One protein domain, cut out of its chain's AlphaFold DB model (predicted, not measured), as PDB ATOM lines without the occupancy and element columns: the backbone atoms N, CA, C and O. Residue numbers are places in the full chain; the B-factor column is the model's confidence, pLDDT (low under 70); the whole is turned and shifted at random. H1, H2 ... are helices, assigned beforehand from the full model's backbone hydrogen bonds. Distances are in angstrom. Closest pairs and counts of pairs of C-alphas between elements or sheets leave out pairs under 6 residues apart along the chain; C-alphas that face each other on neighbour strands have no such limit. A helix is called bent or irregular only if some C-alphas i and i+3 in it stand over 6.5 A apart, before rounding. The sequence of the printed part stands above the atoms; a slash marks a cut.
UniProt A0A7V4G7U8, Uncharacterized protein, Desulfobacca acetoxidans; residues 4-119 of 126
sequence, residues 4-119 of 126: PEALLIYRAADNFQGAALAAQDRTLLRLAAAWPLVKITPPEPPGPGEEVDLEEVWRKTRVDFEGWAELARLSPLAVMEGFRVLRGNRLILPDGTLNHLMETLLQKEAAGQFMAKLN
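Overview. This is residues 4 to 119 of the 126 residues of an uncharacterized protein of Desulfobacca acetoxidans (UniProt A0A7V4G7U8). The longest helix, H7, runs out of a small body of crossed helices, in which H3 is in the middle with H5 and H6 packed crosswise on it; residues 111 to 119, the far part of H7 and the two residues after it, stick out as an arm. At the opposite end, the long loop of residues 38 to 53 reaches out to Gly 49 and folds back to the short helix H4. The 116 printed residues hold seven named helices, H1 to H7 in order along the chain, and no named strand: the class is all helix. The whole is compact, with a radius of gyration of the C-alphas of 14.6 A, yet elongated in outline, spanning 51 by 29 by 21 A.

Along the chain. H7 is residues 100 to 117, 25.8 A from C-alpha 100 at (166.538, 110.590, 138.435) to C-alpha 117 at (147.541, 94.208, 132.391). H3 is residues 26 to 37, 17.9 A long, and irregular: C-alphas 33 and 36 are 7.2 A apart. H6 is residues 76 to 88, 18.1 A long. H2 is residues 16 to 24, 12.6 A long. H5 is residues 65 to 72 and H4 residues 54 to 60. H1 is residues 8 to 11, with C-alpha 8 at (174.951, 115.616, 136.432).

Arrangement. H7, with residues 101 to 105 alone, touches H2 at a shallow tilt of 29 degrees, the same way; the closest C-alphas, of Ala 19 and Met 102, are 6.0 A apart. H7 only just touches the hub, H3, with 3 pairs of C-alphas within 8 A, the closest being Ala 33 and Leu 106 at 6.8 A. H3, with residues 27 to 32 alone, touches H6 about perpendicular, at 83 degrees; the C-alphas of Leu 28 and Gly 82 come closest, 5.9 A. H3 touches H5, closest at the C-alphas of Leu 31 and Ala 72, 5.7 A. H5 touches residues 76 to 80 of H6, about perpendicular at 88 degrees, closest at the C-alphas of Ala 69 and Pro 76, 5.4 A. H2 and H3 only just touch, with 3 pairs within 8 A, and only at the corner, closest at the C-alphas of Ala 22 and Leu 28, 5.4 A. H1 is close to H7 but not clearly touching: the C-alphas of Arg 11 and His 100 are 5.7 A apart. H4 touches no helix. In H4, H5, H6 and H7 every O i to N i+4 pair is within hydrogen-bond range; in H2 it is 4 of 5, in H3 6 of 8, and H1 is too short for such a pair.

Size, cuts and confidence. The two C-alphas farthest apart are those of Gly 49 and Asn 119, 51.7 A. Without residues 111 to 119, which stand free, the body spans 39 by 28 by 19 A. The links H3 to H4 and H6 to H7 are long. Residues 40 to 41 pair antiparallel with residues 62 to 63, a short pairing outside any named strand. The printed part has no cut; its mean pLDDT is 93.5, and no printed residue is under 70.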
ATOM      1  N   PRO A   4     175.800 115.490 129.265       88.69
ATOM      2  CA  PRO A   4     175.596 114.474 130.293       88.69
ATOM      3  C   PRO A   4     176.388 114.721 131.578       88.69
ATOM      4  O   PRO A   4     175.824 114.533 132.658       88.69
ATOM      5  N   GLU A   5     177.650 115.151 131.470       88.94
ATOM      6  CA  GLU A   5     178.487 115.489 132.625       88.94
ATOM      7  C   GLU A   5     178.117 116.854 133.212       88.94
ATOM      8  O   GLU A   5     177.979 116.982 134.428       88.94
ATOM      9  N   ALA A   6     177.905 117.861 132.356       90.00
ATOM     10  CA  ALA A   6     177.592 119.229 132.772       90.00
ATOM     11  C   ALA A   6     176.290 119.320 133.589       90.00
ATOM     12  O   ALA A   6     176.165 120.152 134.486       90.00
ATOM     13  N   LEU A   7     175.320 118.443 133.305       92.19
ATOM     14  CA  LEU A   7     174.015 118.433 133.968       92.19
ATOM     15  C   LEU A   7     173.897 117.401 135.095       92.19
ATOM     16  O   LEU A   7     172.815 117.254 135.669       92.19
ATOM     17  N   LEU A   8     174.982 116.705 135.451       90.94
ATOM     18  CA  LEU A   8     174.951 115.616 136.432       90.94
ATOM     19  C   LEU A   8     174.365 116.056 137.781       90.94
ATOM     20  O   LEU A   8     173.530 115.350 138.345       90.94
ATOM     21  N   ILE A   9     174.741 117.245 138.263       90.50
ATOM     22  CA  ILE A   9     174.238 117.794 139.532       90.50
ATOM     23  C   ILE A   9     172.723 118.032 139.511       90.50
ATOM     24  O   ILE A   9     172.059 117.864 140.529       90.50
ATOM     25  N   TYR A  10     172.158 118.381 138.352       91.31
ATOM     26  CA  TYR A  10     170.722 118.610 138.201       91.31
ATOM     27  C   TYR A  10     169.973 117.290 138.030       91.31
ATOM     28  O   TYR A  10     168.889 117.124 138.582       91.31
ATOM     29  N   ARG A  11     170.574 116.320 137.329       92.12
ATOM     30  CA  ARG A  11     170.020 114.969 137.186       92.12
ATOM     31  C   ARG A  11     169.919 114.259 138.537       92.12
ATOM     32  O   ARG A  11     168.906 113.621 138.828       92.12
ATOM     33  N   ALA A  12     170.939 114.422 139.377       90.19
ATOM     34  CA  ALA A  12     171.006 113.869 140.727       90.19
ATOM     35  C   ALA A  12     170.227 114.683 141.779       90.19
ATOM     36  O   ALA A  12     170.173 114.274 142.932       90.19
ATOM     37  N   ALA A  13     169.619 115.819 141.419       90.50
ATOM     38  CA  ALA A  13     168.938 116.669 142.389       90.50
ATOM     39  C   ALA A  13     167.650 116.027 142.935       90.50
ATOM     40  O   ALA A  13     166.762 115.612 142.180       90.50
ATOM     41  N   ASP A  14     167.522 116.045 144.261       90.12
ATOM     42  CA  ASP A  14     166.405 115.488 145.027       90.12
ATOM     43  C   ASP A  14     165.180 116.418 145.071       90.12
ATOM     44  O   ASP A  14     164.748 116.887 146.127       90.12
ATOM     45  N   ASN A  15     164.576 116.700 143.912       88.12
ATOM     46  CA  ASN A  15     163.323 117.461 143.872       88.12
ATOM     47  C   ASN A  15     162.077 116.581 144.080       88.12
ATOM     48  O   ASN A  15     161.270 116.370 143.167       88.12
ATOM     49  N   PHE A  16     161.901 116.088 145.307       91.06
ATOM     50  CA  PHE A  16     160.751 115.261 145.682       91.06
ATOM     51  C   PHE A  16     159.410 115.990 145.542       91.06
ATOM     52  O   PHE A  16     158.418 115.361 145.182       91.06
ATOM     53  N   GLN A  17     159.365 117.302 145.790       92.25
ATOM     54  CA  GLN A  17     158.138 118.095 145.647       92.25
ATOM     55  C   GLN A  17     157.684 118.150 144.187       92.25
ATOM     56  O   GLN A  17     156.517 117.889 143.894       92.25
ATOM     57  N   GLY A  18     158.621 118.406 143.269       92.56
ATOM     58  CA  GLY A  18     158.357 118.357 141.834       92.56
ATOM     59  C   GLY A  18     157.867 116.979 141.387       92.56
ATOM     60  O   GLY A  18     156.844 116.872 140.711       92.56
ATOM     61  N   ALA A  19     158.552 115.916 141.816       92.69
ATOM     62  CA  ALA A  19     158.167 114.546 141.481       92.69
ATOM     63  C   ALA A  19     156.777 114.176 142.034       92.69
ATOM     64  O   ALA A  19     155.985 113.546 141.336       92.69
ATOM     65  N   ALA A  20     156.444 114.603 143.256       93.62
ATOM     66  CA  ALA A  20     155.133 114.376 143.864       93.62
ATOM     67  C   ALA A  20     154.004 115.114 143.130       93.62
ATOM     68  O   ALA A  20     152.895 114.587 143.032       93.62
ATOM     69  N   LEU A  21     154.279 116.312 142.608       94.44
ATOM     70  CA  LEU A  21     153.342 117.054 141.771       94.44
ATOM     71  C   LEU A  21     153.111 116.327 140.439       94.44
ATOM     72  O   LEU A  21     151.965 116.115 140.051       94.44
ATOM     73  N   ALA A  22     154.180 115.869 139.777       93.75
ATOM     74  CA  ALA A  22     154.067 115.101 138.538       93.75
ATOM     75  C   ALA A  22     153.318 113.773 138.738       93.75
ATOM     76  O   ALA A  22     152.500 113.409 137.903       93.75
ATOM     77  N   ALA A  23     153.531 113.080 139.861       93.44
ATOM     78  CA  ALA A  23     152.852 111.819 140.176       93.44
ATOM     79  C   ALA A  23     151.320 111.943 140.266       93.44
ATOM     80  O   ALA A  23     150.610 110.965 140.047       93.44
ATOM     81  N   GLN A  24     150.807 113.132 140.583       93.69
ATOM     82  CA  GLN A  24     149.370 113.393 140.708       93.69
ATOM     83  C   GLN A  24     148.726 113.855 139.394       93.69
ATOM     84  O   GLN A  24     147.499 113.885 139.295       93.69
ATOM     85  N   ASP A  25     149.525 114.191 138.378       95.44
ATOM     86  CA  ASP A  25     149.044 114.724 137.108       95.44
ATOM     87  C   ASP A  25     149.464 113.833 135.934       95.44
ATOM     88  O   ASP A  25     150.612 113.798 135.477       95.44
ATOM     89  N   ARG A  26     148.473 113.140 135.370       93.81
ATOM     90  CA  ARG A  26     148.671 112.240 134.231       93.81
ATOM     91  C   ARG A  26     149.173 112.961 132.977       93.81
ATOM     92  O   ARG A  26     149.844 112.334 132.156       93.81
ATOM     93  N   THR A  27     148.852 114.240 132.803       96.00
ATOM     94  CA  THR A  27     149.368 115.067 131.704       96.00
ATOM     95  C   THR A  27     150.871 115.240 131.861       96.00
ATOM     96  O   THR A  27     151.615 114.963 130.920       96.00
ATOM     97  N   LEU A  28     151.333 115.605 133.061       97.25
ATOM     98  CA  LEU A  28     152.758 115.783 133.349       97.25
ATOM     99  C   LEU A  28     153.539 114.477 133.200       97.25
ATOM    100  O   LEU A  28     154.608 114.489 132.592       97.25
ATOM    101  N   LEU A  29     152.984 113.345 133.649       96.69
ATOM    102  CA  LEU A  29     153.598 112.028 133.430       96.69
ATOM    103  C   LEU A  29     153.765 111.708 131.941       96.69
ATOM    104  O   LEU A  29     154.824 111.240 131.529       96.69
ATOM    105  N   ARG A  30     152.743 111.966 131.114       96.44
ATOM    106  CA  ARG A  30     152.820 111.715 129.662       96.44
ATOM    107  C   ARG A  30     153.838 112.621 128.981       96.44
ATOM    108  O   ARG A  30     154.589 112.147 128.135       96.44
ATOM    109  N   LEU A  31     153.872 113.898 129.356       98.12
ATOM    110  CA  LEU A  31     154.840 114.854 128.829       98.12
ATOM    111  C   LEU A  31     156.270 114.457 129.199       98.12
ATOM    112  O   LEU A  31     157.117 114.383 128.312       98.12
ATOM    113  N   ALA A  32     156.517 114.131 130.471       97.56
ATOM    114  CA  ALA A  32     157.818 113.668 130.944       97.56
ATOM    115  C   ALA A  32     158.245 112.360 130.260       97.56
ATOM    116  O   ALA A  32     159.387 112.243 129.831       97.56
ATOM    117  N   ALA A  33     157.326 111.405 130.081       97.38
ATOM    118  CA  ALA A  33     157.611 110.153 129.378       97.38
ATOM    119  C   ALA A  33     157.990 110.359 127.904       97.38
ATOM    120  O   ALA A  33     158.802 109.610 127.369       97.38
ATOM    121  N   ALA A  34     157.408 111.363 127.247       97.88
ATOM    122  CA  ALA A  34     157.724 111.694 125.862       97.88
ATOM    123  C   ALA A  34     159.012 112.524 125.718       97.88
ATOM    124  O   ALA A  34     159.593 112.517 124.638       97.88
ATOM    125  N   TRP A  35     159.466 113.211 126.775       98.00
ATOM    126  CA  TRP A  35     160.579 114.170 126.726       98.00
ATOM    127  C   TRP A  35     161.861 113.639 126.056       98.00
ATOM    128  O   TRP A  35     162.362 114.328 125.168       98.00
ATOM    129  N   PRO A  36     162.346 112.412 126.347       97.19
ATOM    130  CA  PRO A  36     163.552 111.877 125.703       97.19
ATOM    131  C   PRO A  36     163.437 111.655 124.190       97.19
ATOM    132  O   PRO A  36     164.443 111.436 123.520       97.19
ATOM    133  N   LEU A  37     162.217 111.672 123.647       97.62
ATOM    134  CA  LEU A  37     161.936 111.504 122.220       97.62
ATOM    135  C   LEU A  37     161.703 112.841 121.507       97.62
ATOM    136  O   LEU A  37     161.575 112.870 120.284       97.62
ATOM    137  N   VAL A  38     161.611 113.942 122.254       97.62
ATOM    138  CA  VAL A  38     161.362 115.266 121.687       97.62
ATOM    139  C   VAL A  38     162.605 115.745 120.957       97.62
ATOM    140  O   VAL A  38     163.731 115.626 121.440       97.62
ATOM    141  N   LYS A  39     162.401 116.355 119.789       97.50
ATOM    142  CA  LYS A  39     163.480 117.026 119.077       97.50
ATOM    143  C   LYS A  39     163.868 118.299 119.832       97.50
ATOM    144  O   LYS A  39     163.140 119.294 119.830       97.50
ATOM    145  N   ILE A  40     165.030 118.251 120.470       96.00
ATOM    146  CA  ILE A  40     165.580 119.344 121.272       96.00
ATOM    147  C   ILE A  40     166.940 119.727 120.701       96.00
ATOM    148  O   ILE A  40     167.718 118.880 120.264       96.00
ATOM    149  N   THR A  41     167.229 121.022 120.660       95.75
ATOM    150  CA  THR A  41     168.537 121.543 120.258       95.75
ATOM    151  C   THR A  41     169.053 122.449 121.373       95.75
ATOM    152  O   THR A  41     168.661 123.621 121.414       95.75
ATOM    153  N   PRO A  42     169.869 121.923 122.308       92.75
ATOM    154  CA  PRO A  42     170.522 122.744 123.323       92.75
ATOM    155  C   PRO A  42     171.629 123.612 122.696       92.75
ATOM    156  O   PRO A  42     172.050 123.346 121.564       92.75
ATOM    157  N   PRO A  43     172.123 124.644 123.407       93.31
ATOM    158  CA  PRO A  43     173.347 125.336 123.010       93.31
ATOM    159  C   PRO A  43     174.567 124.398 123.030       93.31
ATOM    160  O   PRO A  43     174.484 123.234 123.439       93.31
ATOM    161  N   GLU A  44     175.717 124.911 122.597       90.62
ATOM    162  CA  GLU A  44     176.984 124.198 122.763       90.62
ATOM    163  C   GLU A  44     177.254 123.929 124.253       90.62
ATOM    164  O   GLU A  44     176.947 124.781 125.095       90.62
ATOM    165  N   PRO A  45     177.769 122.735 124.595       88.75
ATOM    166  CA  PRO A  45     178.070 122.397 125.975       88.75
ATOM    167  C   PRO A  45     179.199 123.285 126.525       88.75
ATOM    168  O   PRO A  45     180.067 123.716 125.763       88.75
ATOM    169  N   PRO A  46     179.214 123.520 127.845       88.38
ATOM    170  CA  PRO A  46     180.223 124.352 128.490       88.38
ATOM    171  C   PRO A  46     181.631 123.757 128.356       88.38
ATOM    172  O   PRO A  46     181.835 122.533 128.300       88.38
ATOM    173  N   GLY A  47     182.625 124.643 128.342       86.12
ATOM    174  CA  GLY A  47     184.034 124.282 128.415       86.12
ATOM    175  C   GLY A  47     184.412 123.637 129.759       86.12
ATOM    176  O   GLY A  47     183.662 123.699 130.737       86.12
ATOM    177  N   PRO A  48     185.584 122.983 129.859       81.31
ATOM    178  CA  PRO A  48     186.061 122.445 131.130       81.31
ATOM    179  C   PRO A  48     186.198 123.543 132.196       81.31
ATOM    180  O   PRO A  48     186.941 124.500 132.001       81.31
ATOM    181  N   GLY A  49     185.519 123.378 133.335       77.06
ATOM    182  CA  GLY A  49     185.580 124.323 134.456       77.06
ATOM    183  C   GLY A  49     184.672 125.548 134.321       77.06
ATOM    184  O   GLY A  49     184.668 126.380 135.224       77.06
ATOM    185  N   GLU A  50     183.894 125.656 133.242       83.12
ATOM    186  CA  GLU A  50     182.856 126.680 133.124       83.12
ATOM    187  C   GLU A  50     181.640 126.323 133.986       83.12
ATOM    188  O   GLU A  50     181.193 125.174 134.034       83.12
ATOM    189  N   GLU A  51     181.105 127.326 134.678       82.19
ATOM    190  CA  GLU A  51     179.891 127.183 135.474       82.19
ATOM    191  C   GLU A  51     178.658 127.080 134.568       82.19
ATOM    192  O   GLU A  51     178.538 127.780 133.559       82.19
ATOM    193  N   VAL A  52     177.722 126.203 134.935       88.25
ATOM    194  CA  VAL A  52     176.492 125.981 134.172       88.25
ATOM    195  C   VAL A  52     175.361 126.800 134.771       88.25
ATOM    196  O   VAL A  52     174.800 126.437 135.801       88.25
ATOM    197  N   ASP A  53     174.970 127.871 134.087       90.75
ATOM    198  CA  ASP A  53     173.699 128.542 134.358       90.75
ATOM    199  C   ASP A  53     172.573 127.847 133.582       90.75
ATOM    200  O   ASP A  53     172.385 128.051 132.381       90.75
ATOM    201  N   LEU A  54     171.806 127.013 134.283       91.44
ATOM    202  CA  LEU A  54     170.718 126.243 133.688       91.44
ATOM    203  C   LEU A  54     169.627 127.125 133.053       91.44
ATOM    204  O   LEU A  54     169.034 126.723 132.050       91.44
ATOM    205  N   GLU A  55     169.357 128.315 133.596       92.62
ATOM    206  CA  GLU A  55     168.346 129.221 133.037       92.62
ATOM    207  C   GLU A  55     168.808 129.807 131.700       92.62
ATOM    208  O   GLU A  55     168.032 129.872 130.740       92.62
ATOM    209  N   GLU A  56     170.090 130.153 131.604       92.81
ATOM    210  CA  GLU A  56     170.702 130.619 130.362       92.81
ATOM    211  C   GLU A  56     170.750 129.516 129.296       92.81
ATOM    212  O   GLU A  56     170.496 129.778 128.115       92.81
ATOM    213  N   VAL A  57     171.008 128.268 129.702       94.31
ATOM    214  CA  VAL A  57     170.926 127.108 128.803       94.31
ATOM    215  C   VAL A  57     169.511 126.978 128.250       94.31
ATOM    216  O   VAL A  57     169.332 126.973 127.032       94.31
ATOM    217  N   TRP A  58     168.491 126.974 129.114       95.62
ATOM    218  CA  TRP A  58     167.093 126.895 128.685       95.62
ATOM    219  C   TRP A  58     166.665 128.036 127.765       95.62
ATOM    220  O   TRP A  58     165.849 127.814 126.871       95.62
ATOM    221  N   ARG A  59     167.198 129.247 127.958       94.81
ATOM    222  CA  ARG A  59     166.920 130.400 127.087       94.81
ATOM    223  C   ARG A  59     167.405 130.170 125.653       94.81
ATOM    224  O   ARG A  59     166.791 130.677 124.716       94.81
ATOM    225  N   LYS A  60     168.502 129.429 125.482       95.19
ATOM    226  CA  LYS A  60     169.102 129.112 124.175       95.19
ATOM    227  C   LYS A  60     168.590 127.800 123.577       95.19
ATOM    228  O   LYS A  60     168.721 127.605 122.368       95.19
ATOM    229  N   THR A  61     168.010 126.920 124.388       96.31
ATOM    230  CA  THR A  61     167.465 125.637 123.937       96.31
ATOM    231  C   THR A  61     166.235 125.828 123.053       96.31
ATOM    232  O   THR A  61     165.264 126.482 123.432       96.31
ATOM    233  N   ARG A  62     166.245 125.199 121.875       96.94
ATOM    234  CA  ARG A  62     165.072 125.106 120.996       96.94
ATOM    235  C   ARG A  62     164.354 123.784 121.236       96.94
ATOM    236  O   ARG A  62     164.997 122.737 121.260       96.94
ATOM    237  N   VAL A  63     163.034 123.843 121.386       97.31
ATOM    238  CA  VAL A  63     162.170 122.683 121.643       97.31
ATOM    239  C   VAL A  63     161.093 122.618 120.568       97.31
ATOM    240  O   VAL A  63     160.422 123.615 120.301       97.31
ATOM    241  N   ASP A  64     160.925 121.445 119.965       97.69
ATOM    242  CA  ASP A  64     159.825 121.159 119.047       97.69
ATOM    243  C   ASP A  64     158.531 120.853 119.825       97.69
ATOM    244  O   ASP A  64     158.235 119.707 120.170       97.69
ATOM    245  N   PHE A  65     157.777 121.904 120.156       97.38
ATOM    246  CA  PHE A  65     156.530 121.783 120.917       97.38
ATOM    247  C   PHE A  65     155.409 121.081 120.145       97.38
ATOM    248  O   PHE A  65     154.586 120.409 120.765       97.38
ATOM    249  N   GLU A  66     155.371 121.218 118.818       97.56
ATOM    250  CA  GLU A  66     154.366 120.559 117.977       97.56
ATOM    251  C   GLU A  66     154.628 119.054 117.925       97.56
ATOM    252  O   GLU A  66     153.745 118.268 118.274       97.56
ATOM    253  N   GLY A  67     155.868 118.647 117.636       97.62
ATOM    254  CA  GLY A  67     156.262 117.239 117.681       97.62
ATOM    255  C   GLY A  67     156.066 116.620 119.070       97.62
ATOM    256  O   GLY A  67     155.607 115.484 119.198       97.62
ATOM    257  N   TRP A  68     156.329 117.376 120.141       98.19
ATOM    258  CA  TRP A  68     156.055 116.904 121.500       98.19
ATOM    259  C   TRP A  68     154.555 116.708 121.769       98.19
ATOM    260  O   TRP A  68     154.171 115.719 122.400       98.19
ATOM    261  N   ALA A  69     153.698 117.599 121.260       98.12
ATOM    262  CA  ALA A  69     152.245 117.471 121.365       98.12
ATOM    263  C   ALA A  69     151.734 116.192 120.695       98.12
ATOM    264  O   ALA A  69     150.931 115.460 121.286       98.12
ATOM    265  N   GLU A  70     152.246 115.884 119.502       97.88
ATOM    266  CA  GLU A  70     151.920 114.662 118.769       97.88
ATOM    267  C   GLU A  70     152.350 113.406 119.539       97.88
ATOM    268  O   GLU A  70     151.533 112.506 119.765       97.88
ATOM    269  N   LEU A  71     153.601 113.370 120.017       97.44
ATOM    270  CA  LEU A  71     154.149 112.254 120.796       97.44
ATOM    271  C   LEU A  71     153.337 111.991 122.071       97.44
ATOM    272  O   LEU A  71     152.986 110.848 122.374       97.44
ATOM    273  N   ALA A  72     153.005 113.049 122.814       96.81
ATOM    274  CA  ALA A  72     152.258 112.940 124.064       96.81
ATOM    275  C   ALA A  72     150.743 112.743 123.854       96.81
ATOM    276  O   ALA A  72     150.035 112.361 124.794       96.81
ATOM    277  N   ARG A  73     150.245 112.961 122.626       96.94
ATOM    278  CA  ARG A  73     148.816 113.025 122.268       96.94
ATOM    279  C   ARG A  73     148.057 114.029 123.136       96.94
ATOM    280  O   ARG A  73     147.038 113.694 123.746       96.94
ATOM    281  N   LEU A  74     148.596 115.240 123.223       97.19
ATOM    282  CA  LEU A  74     148.055 116.355 123.998       97.19
ATOM    283  C   LEU A  74     147.876 117.583 123.104       97.19
ATOM    284  O   LEU A  74     148.399 117.641 121.995       97.19
ATOM    285  N   SER A  75     147.122 118.574 123.582       97.06
ATOM    286  CA  SER A  75     147.040 119.859 122.888       97.06
ATOM    287  C   SER A  75     148.358 120.636 123.037       97.06
ATOM    288  O   SER A  75     149.001 120.536 124.087       97.06
ATOM    289  N   PRO A  76     148.741 121.475 122.055       95.00
ATOM    290  CA  PRO A  76     149.926 122.329 122.173       95.00
ATOM    291  C   PRO A  76     149.915 123.211 123.430       95.00
ATOM    292  O   PRO A  76     150.944 123.377 124.079       95.00
ATOM    293  N   LEU A  77     148.739 123.710 123.833       95.88
ATOM    294  CA  LEU A  77     148.588 124.496 125.060       95.88
ATOM    295  C   LEU A  77     148.980 123.689 126.308       95.88
ATOM    296  O   LEU A  77     149.773 124.169 127.116       95.88
ATOM    297  N   ALA A  78     148.493 122.450 126.432       96.69
ATOM    298  CA  ALA A  78     148.826 121.580 127.559       96.69
ATOM    299  C   ALA A  78     150.323 121.239 127.601       96.69
ATOM    300  O   ALA A  78     150.910 121.162 128.679       96.69
ATOM    301  N   VAL A  79     150.965 121.081 126.436       98.00
ATOM    302  CA  VAL A  79     152.421 120.890 126.349       98.00
ATOM    303  C   VAL A  79     153.161 122.130 126.843       98.00
ATOM    304  O   VAL A  79     154.095 121.999 127.626       98.00
ATOM    305  N   MET A  80     152.757 123.334 126.431       96.94
ATOM    306  CA  MET A  80     153.414 124.575 126.861       96.94
ATOM    307  C   MET A  80     153.265 124.825 128.366       96.94
ATOM    308  O   MET A  80     154.219 125.253 129.018       96.94
ATOM    309  N   GLU A  81     152.087 124.561 128.932       97.00
ATOM    310  CA  GLU A  81     151.851 124.663 130.376       97.00
ATOM    311  C   GLU A  81     152.648 123.607 131.142       97.00
ATOM    312  O   GLU A  81     153.399 123.941 132.062       97.00
ATOM    313  N   GLY A  82     152.571 122.348 130.711       97.62
ATOM    314  CA  GLY A  82     153.317 121.259 131.324       97.62
ATOM    315  C   GLY A  82     154.828 121.439 131.205       97.62
ATOM    316  O   GLY A  82     155.544 121.172 132.164       97.62
ATOM    317  N   PHE A  83     155.330 121.992 130.099       97.75
ATOM    318  CA  PHE A  83     156.739 122.352 129.938       97.75
ATOM    319  C   PHE A  83     157.204 123.317 131.025       97.75
ATOM    320  O   PHE A  83     158.244 123.084 131.639       97.75
ATOM    321  N   ARG A  84     156.430 124.376 131.311       96.94
ATOM    322  CA  ARG A  84     156.765 125.333 132.379       96.94
ATOM    323  C   ARG A  84     156.833 124.644 133.737       96.94
ATOM    324  O   ARG A  84     157.757 124.912 134.499       96.94
ATOM    325  N   VAL A  85     155.894 123.743 134.019       96.81
ATOM    326  CA  VAL A  85     155.855 122.996 135.282       96.81
ATOM    327  C   VAL A  85     157.034 122.028 135.391       96.81
ATOM    328  O   VAL A  85     157.749 122.056 136.392       96.81
ATOM    329  N   LEU A  86     157.281 121.209 134.367       97.19
ATOM    330  CA  LEU A  86     158.361 120.222 134.352       97.19
ATOM    331  C   LEU A  86     159.741 120.891 134.426       97.19
ATOM    332  O   LEU A  86     160.577 120.473 135.228       97.19
ATOM    333  N   ARG A  87     159.971 121.953 133.640       96.44
ATOM    334  CA  ARG A  87     161.208 122.749 133.680       96.44
ATOM    335  C   ARG A  87     161.369 123.458 135.020       96.44
ATOM    336  O   ARG A  87     162.438 123.376 135.615       96.44
ATOM    337  N   GLY A  88     160.331 124.145 135.501       95.12
ATOM    338  CA  GLY A  88     160.380 124.902 136.756       95.12
ATOM    339  C   GLY A  88     160.664 124.013 137.968       95.12
ATOM    340  O   GLY A  88     161.328 124.433 138.909       95.12
ATOM    341  N   ASN A  89     160.244 122.748 137.898       95.19
ATOM    342  CA  ASN A  89     160.551 121.725 138.890       95.19
ATOM    343  C   ASN A  89     161.796 120.888 138.546       95.19
ATOM    344  O   ASN A  89     162.055 119.891 139.213       95.19
ATOM    345  N   ARG A  90     162.585 121.261 137.533       95.50
ATOM    346  CA  ARG A  90     163.824 120.560 137.145       95.50
ATOM    347  C   ARG A  90     163.636 119.046 136.949       95.50
ATOM    348  O   ARG A  90     164.520 118.263 137.277       95.50
ATOM    349  N   LEU A  91     162.470 118.633 136.452       96.69
ATOM    350  CA  LEU A  91     162.147 117.224 136.182       96.69
ATOM    351  C   LEU A  91     162.612 116.794 134.792       96.69
ATOM    352  O   LEU A  91     162.929 115.629 134.570       96.69
ATOM    353  N   ILE A  92     162.663 117.759 133.875       97.50
ATOM    354  CA  ILE A  92     163.251 117.642 132.543       97.50
ATOM    355  C   ILE A  92     164.510 118.504 132.475       97.50
ATOM    356  O   ILE A  92     164.609 119.531 133.153       97.50
ATOM    357  N   LEU A  93     165.452 118.100 131.631       97.06
ATOM    358  CA  LEU A  93     166.720 118.780 131.400       97.06
ATOM    359  C   LEU A  93     166.854 119.194 129.925       97.06
ATOM    360  O   LEU A  93     166.268 118.551 129.049       97.06
ATOM    361  N   PRO A  94     167.602 120.275 129.626       96.00
ATOM    362  CA  PRO A  94     167.659 120.869 128.288       96.00
ATOM    363  C   PRO A  94     168.368 119.996 127.245       96.00
ATOM    364  O   PRO A  94     168.291 120.295 126.059       96.00
ATOM    365  N   ASP A  95     169.037 118.928 127.672       95.00
ATOM    366  CA  ASP A  95     169.673 117.923 126.818       95.00
ATOM    367  C   ASP A  95     168.726 116.777 126.415       95.00
ATOM    368  O   ASP A  95     169.159 115.821 125.779       95.00
ATOM    369  N   GLY A  96     167.443 116.857 126.788       96.06
ATOM    370  CA  GLY A  96     166.458 115.802 126.535       96.06
ATOM    371  C   GLY A  96     166.412 114.718 127.608       96.06
ATOM    372  O   GLY A  96     165.623 113.783 127.497       96.06
ATOM    373  N   THR A  97     167.211 114.830 128.671       96.50
ATOM    374  CA  THR A  97     167.178 113.863 129.773       96.50
ATOM    375  C   THR A  97     166.186 114.260 130.864       96.50
ATOM    376  O   THR A  97     165.641 115.368 130.886       96.50
ATOM    377  N   LEU A  98     165.909 113.316 131.759       96.75
ATOM    378  CA  LEU A  98     165.066 113.504 132.933       96.75
ATOM    379  C   LEU A  98     165.937 113.555 134.186       96.75
ATOM    380  O   LEU A  98     167.073 113.080 134.185       96.75
ATOM    381  N   ASN A  99     165.407 114.112 135.275       95.38
ATOM    382  CA  ASN A  99     166.027 113.899 136.579       95.38
ATOM    383  C   ASN A  99     165.743 112.475 137.087       95.38
ATOM    384  O   ASN A  99     164.754 111.839 136.710       95.38
ATOM    385  N   HIS A 100     166.589 111.985 137.991       95.75
ATOM    386  CA  HIS A 100     166.538 110.590 138.435       95.75
ATOM    387  C   HIS A 100     165.213 110.215 139.137       95.75
ATOM    388  O   HIS A 100     164.748 109.076 139.031       95.75
ATOM    389  N   LEU A 101     164.569 111.164 139.832       96.00
ATOM    390  CA  LEU A 101     163.274 110.928 140.480       96.00
ATOM    391  C   LEU A 101     162.154 110.746 139.454       96.00
ATOM    392  O   LEU A 101     161.322 109.855 139.621       96.00
ATOM    393  N   MET A 102     162.138 111.554 138.392       96.56
ATOM    394  CA  MET A 102     161.157 111.439 137.316       96.56
ATOM    395  C   MET A 102     161.349 110.133 136.536       96.56
ATOM    396  O   MET A 102     160.369 109.442 136.267       96.56
ATOM    397  N   GLU A 103     162.595 109.734 136.252       95.88
ATOM    398  CA  GLU A 103     162.895 108.422 135.654       95.88
ATOM    399  C   GLU A 103     162.365 107.275 136.522       95.88
ATOM    400  O   GLU A 103     161.639 106.405 136.039       95.88
ATOM    401  N   THR A 104     162.663 107.310 137.824       95.12
ATOM    402  CA  THR A 104     162.202 106.299 138.786       95.12
ATOM    403  C   THR A 104     160.676 106.238 138.858       95.12
ATOM    404  O   THR A 104     160.092 105.154 138.908       95.12
ATOM    405  N   LEU A 105     160.012 107.396 138.864       94.94
ATOM    406  CA  LEU A 105     158.557 107.488 138.890       94.94
ATOM    407  C   LEU A 105     157.939 106.854 137.637       94.94
ATOM    408  O   LEU A 105     157.051 106.013 137.756       94.94
ATOM    409  N   LEU A 106     158.452 107.184 136.449       95.69
ATOM    410  CA  LEU A 106     157.975 106.607 135.189       95.69
ATOM    411  C   LEU A 106     158.207 105.095 135.112       95.69
ATOM    412  O   LEU A 106     157.328 104.368 134.651       95.69
ATOM    413  N   GLN A 107     159.355 104.607 135.590       94.81
ATOM    414  CA  GLN A 107     159.639 103.170 135.656       94.81
ATOM    415  C   GLN A 107     158.639 102.438 136.556       94.81
ATOM    416  O   GLN A 107     158.111 101.394 136.167       94.81
ATOM    417  N   LYS A 108     158.333 102.993 137.737       92.50
ATOM    418  CA  LYS A 108     157.343 102.421 138.663       92.50
ATOM    419  C   LYS A 108     155.938 102.412 138.068       92.50
ATOM    420  O   LYS A 108     155.255 101.394 138.154       92.50
ATOM    421  N   GLU A 109     155.531 103.502 137.422       91.12
ATOM    422  CA  GLU A 109     154.243 103.594 136.730       91.12
ATOM    423  C   GLU A 109     154.128 102.565 135.598       91.12
ATOM    424  O   GLU A 109     153.134 101.843 135.501       91.12
ATOM    425  N   ALA A 110     155.166 102.435 134.766       89.56
ATOM    426  CA  ALA A 110     155.196 101.461 133.681       89.56
ATOM    427  C   ALA A 110     155.127 100.019 134.207       89.56
ATOM    428  O   ALA A 110     154.341  99.215 133.697       89.56
ATOM    429  N   ALA A 111     155.891  99.703 135.257       88.19
ATOM    430  CA  ALA A 111     155.861  98.397 135.909       88.19
ATOM    431  C   ALA A 111     154.477  98.091 136.508       88.19
ATOM    432  O   ALA A 111     153.933  97.012 136.278       88.19
ATOM    433  N   GLY A 112     153.867  99.051 137.211       86.50
ATOM    434  CA  GLY A 112     152.524  98.905 137.774       86.50
ATOM    435  C   GLY A 112     151.460  98.653 136.702       86.50
ATOM    436  O   GLY A 112     150.652  97.733 136.830       86.50
ATOM    437  N   GLN A 113     151.499  99.406 135.599       85.88
ATOM    438  CA  GLN A 113     150.588  99.208 134.467       85.88
ATOM    439  C   GLN A 113     150.790  97.855 133.779       85.88
ATOM    440  O   GLN A 113     149.816  97.227 133.361       85.88
ATOM    441  N   PHE A 114     152.036  97.400 133.645       85.50
ATOM    442  CA  PHE A 114     152.353  96.092 133.080       85.50
ATOM    443  C   PHE A 114     151.794  94.955 133.947       85.50
ATOM    444  O   PHE A 114     151.081  94.093 133.436       85.50
ATOM    445  N   MET A 115     152.021  95.008 135.262       84.56
ATOM    446  CA  MET A 115     151.486  94.031 136.219       84.56
ATOM    447  C   MET A 115     149.955  93.990 136.206       84.56
ATOM    448  O   MET A 115     149.367  92.912 136.128       84.56
ATOM    449  N   ALA A 116     149.306  95.158 136.185       84.94
ATOM    450  CA  ALA A 116     147.851  95.261 136.106       84.94
ATOM    451  C   ALA A 116     147.286  94.630 134.820       84.94
ATOM    452  O   ALA A 116     146.280  93.925 134.874       84.94
ATOM    453  N   LYS A 117     147.945  94.829 133.668       85.38
ATOM    454  CA  LYS A 117     147.541  94.208 132.391       85.38
ATOM    455  C   LYS A 117     147.660  92.687 132.404       85.38
ATOM    456  O   LYS A 117     146.872  92.018 131.746       85.38
ATOM    457  N   LEU A 118     148.636  92.156 133.132       84.62
ATOM    458  CA  LEU A 118     148.853  90.718 133.273       84.62
ATOM    459  C   LEU A 118     148.045  90.096 134.421       84.62
ATOM    460  O   LEU A 118     148.147  88.894 134.648       84.62
ATOM    461  N   ASN A 119     147.243  90.896 135.135       80.69
ATOM    462  CA  ASN A 119     146.518  90.496 136.342       80.69
ATOM    463  C   ASN A 119     147.432  89.860 137.413       80.69
ATOM    464  O   ASN A 119     146.988  89.027 138.203       80.69
TER     465      ASN A 119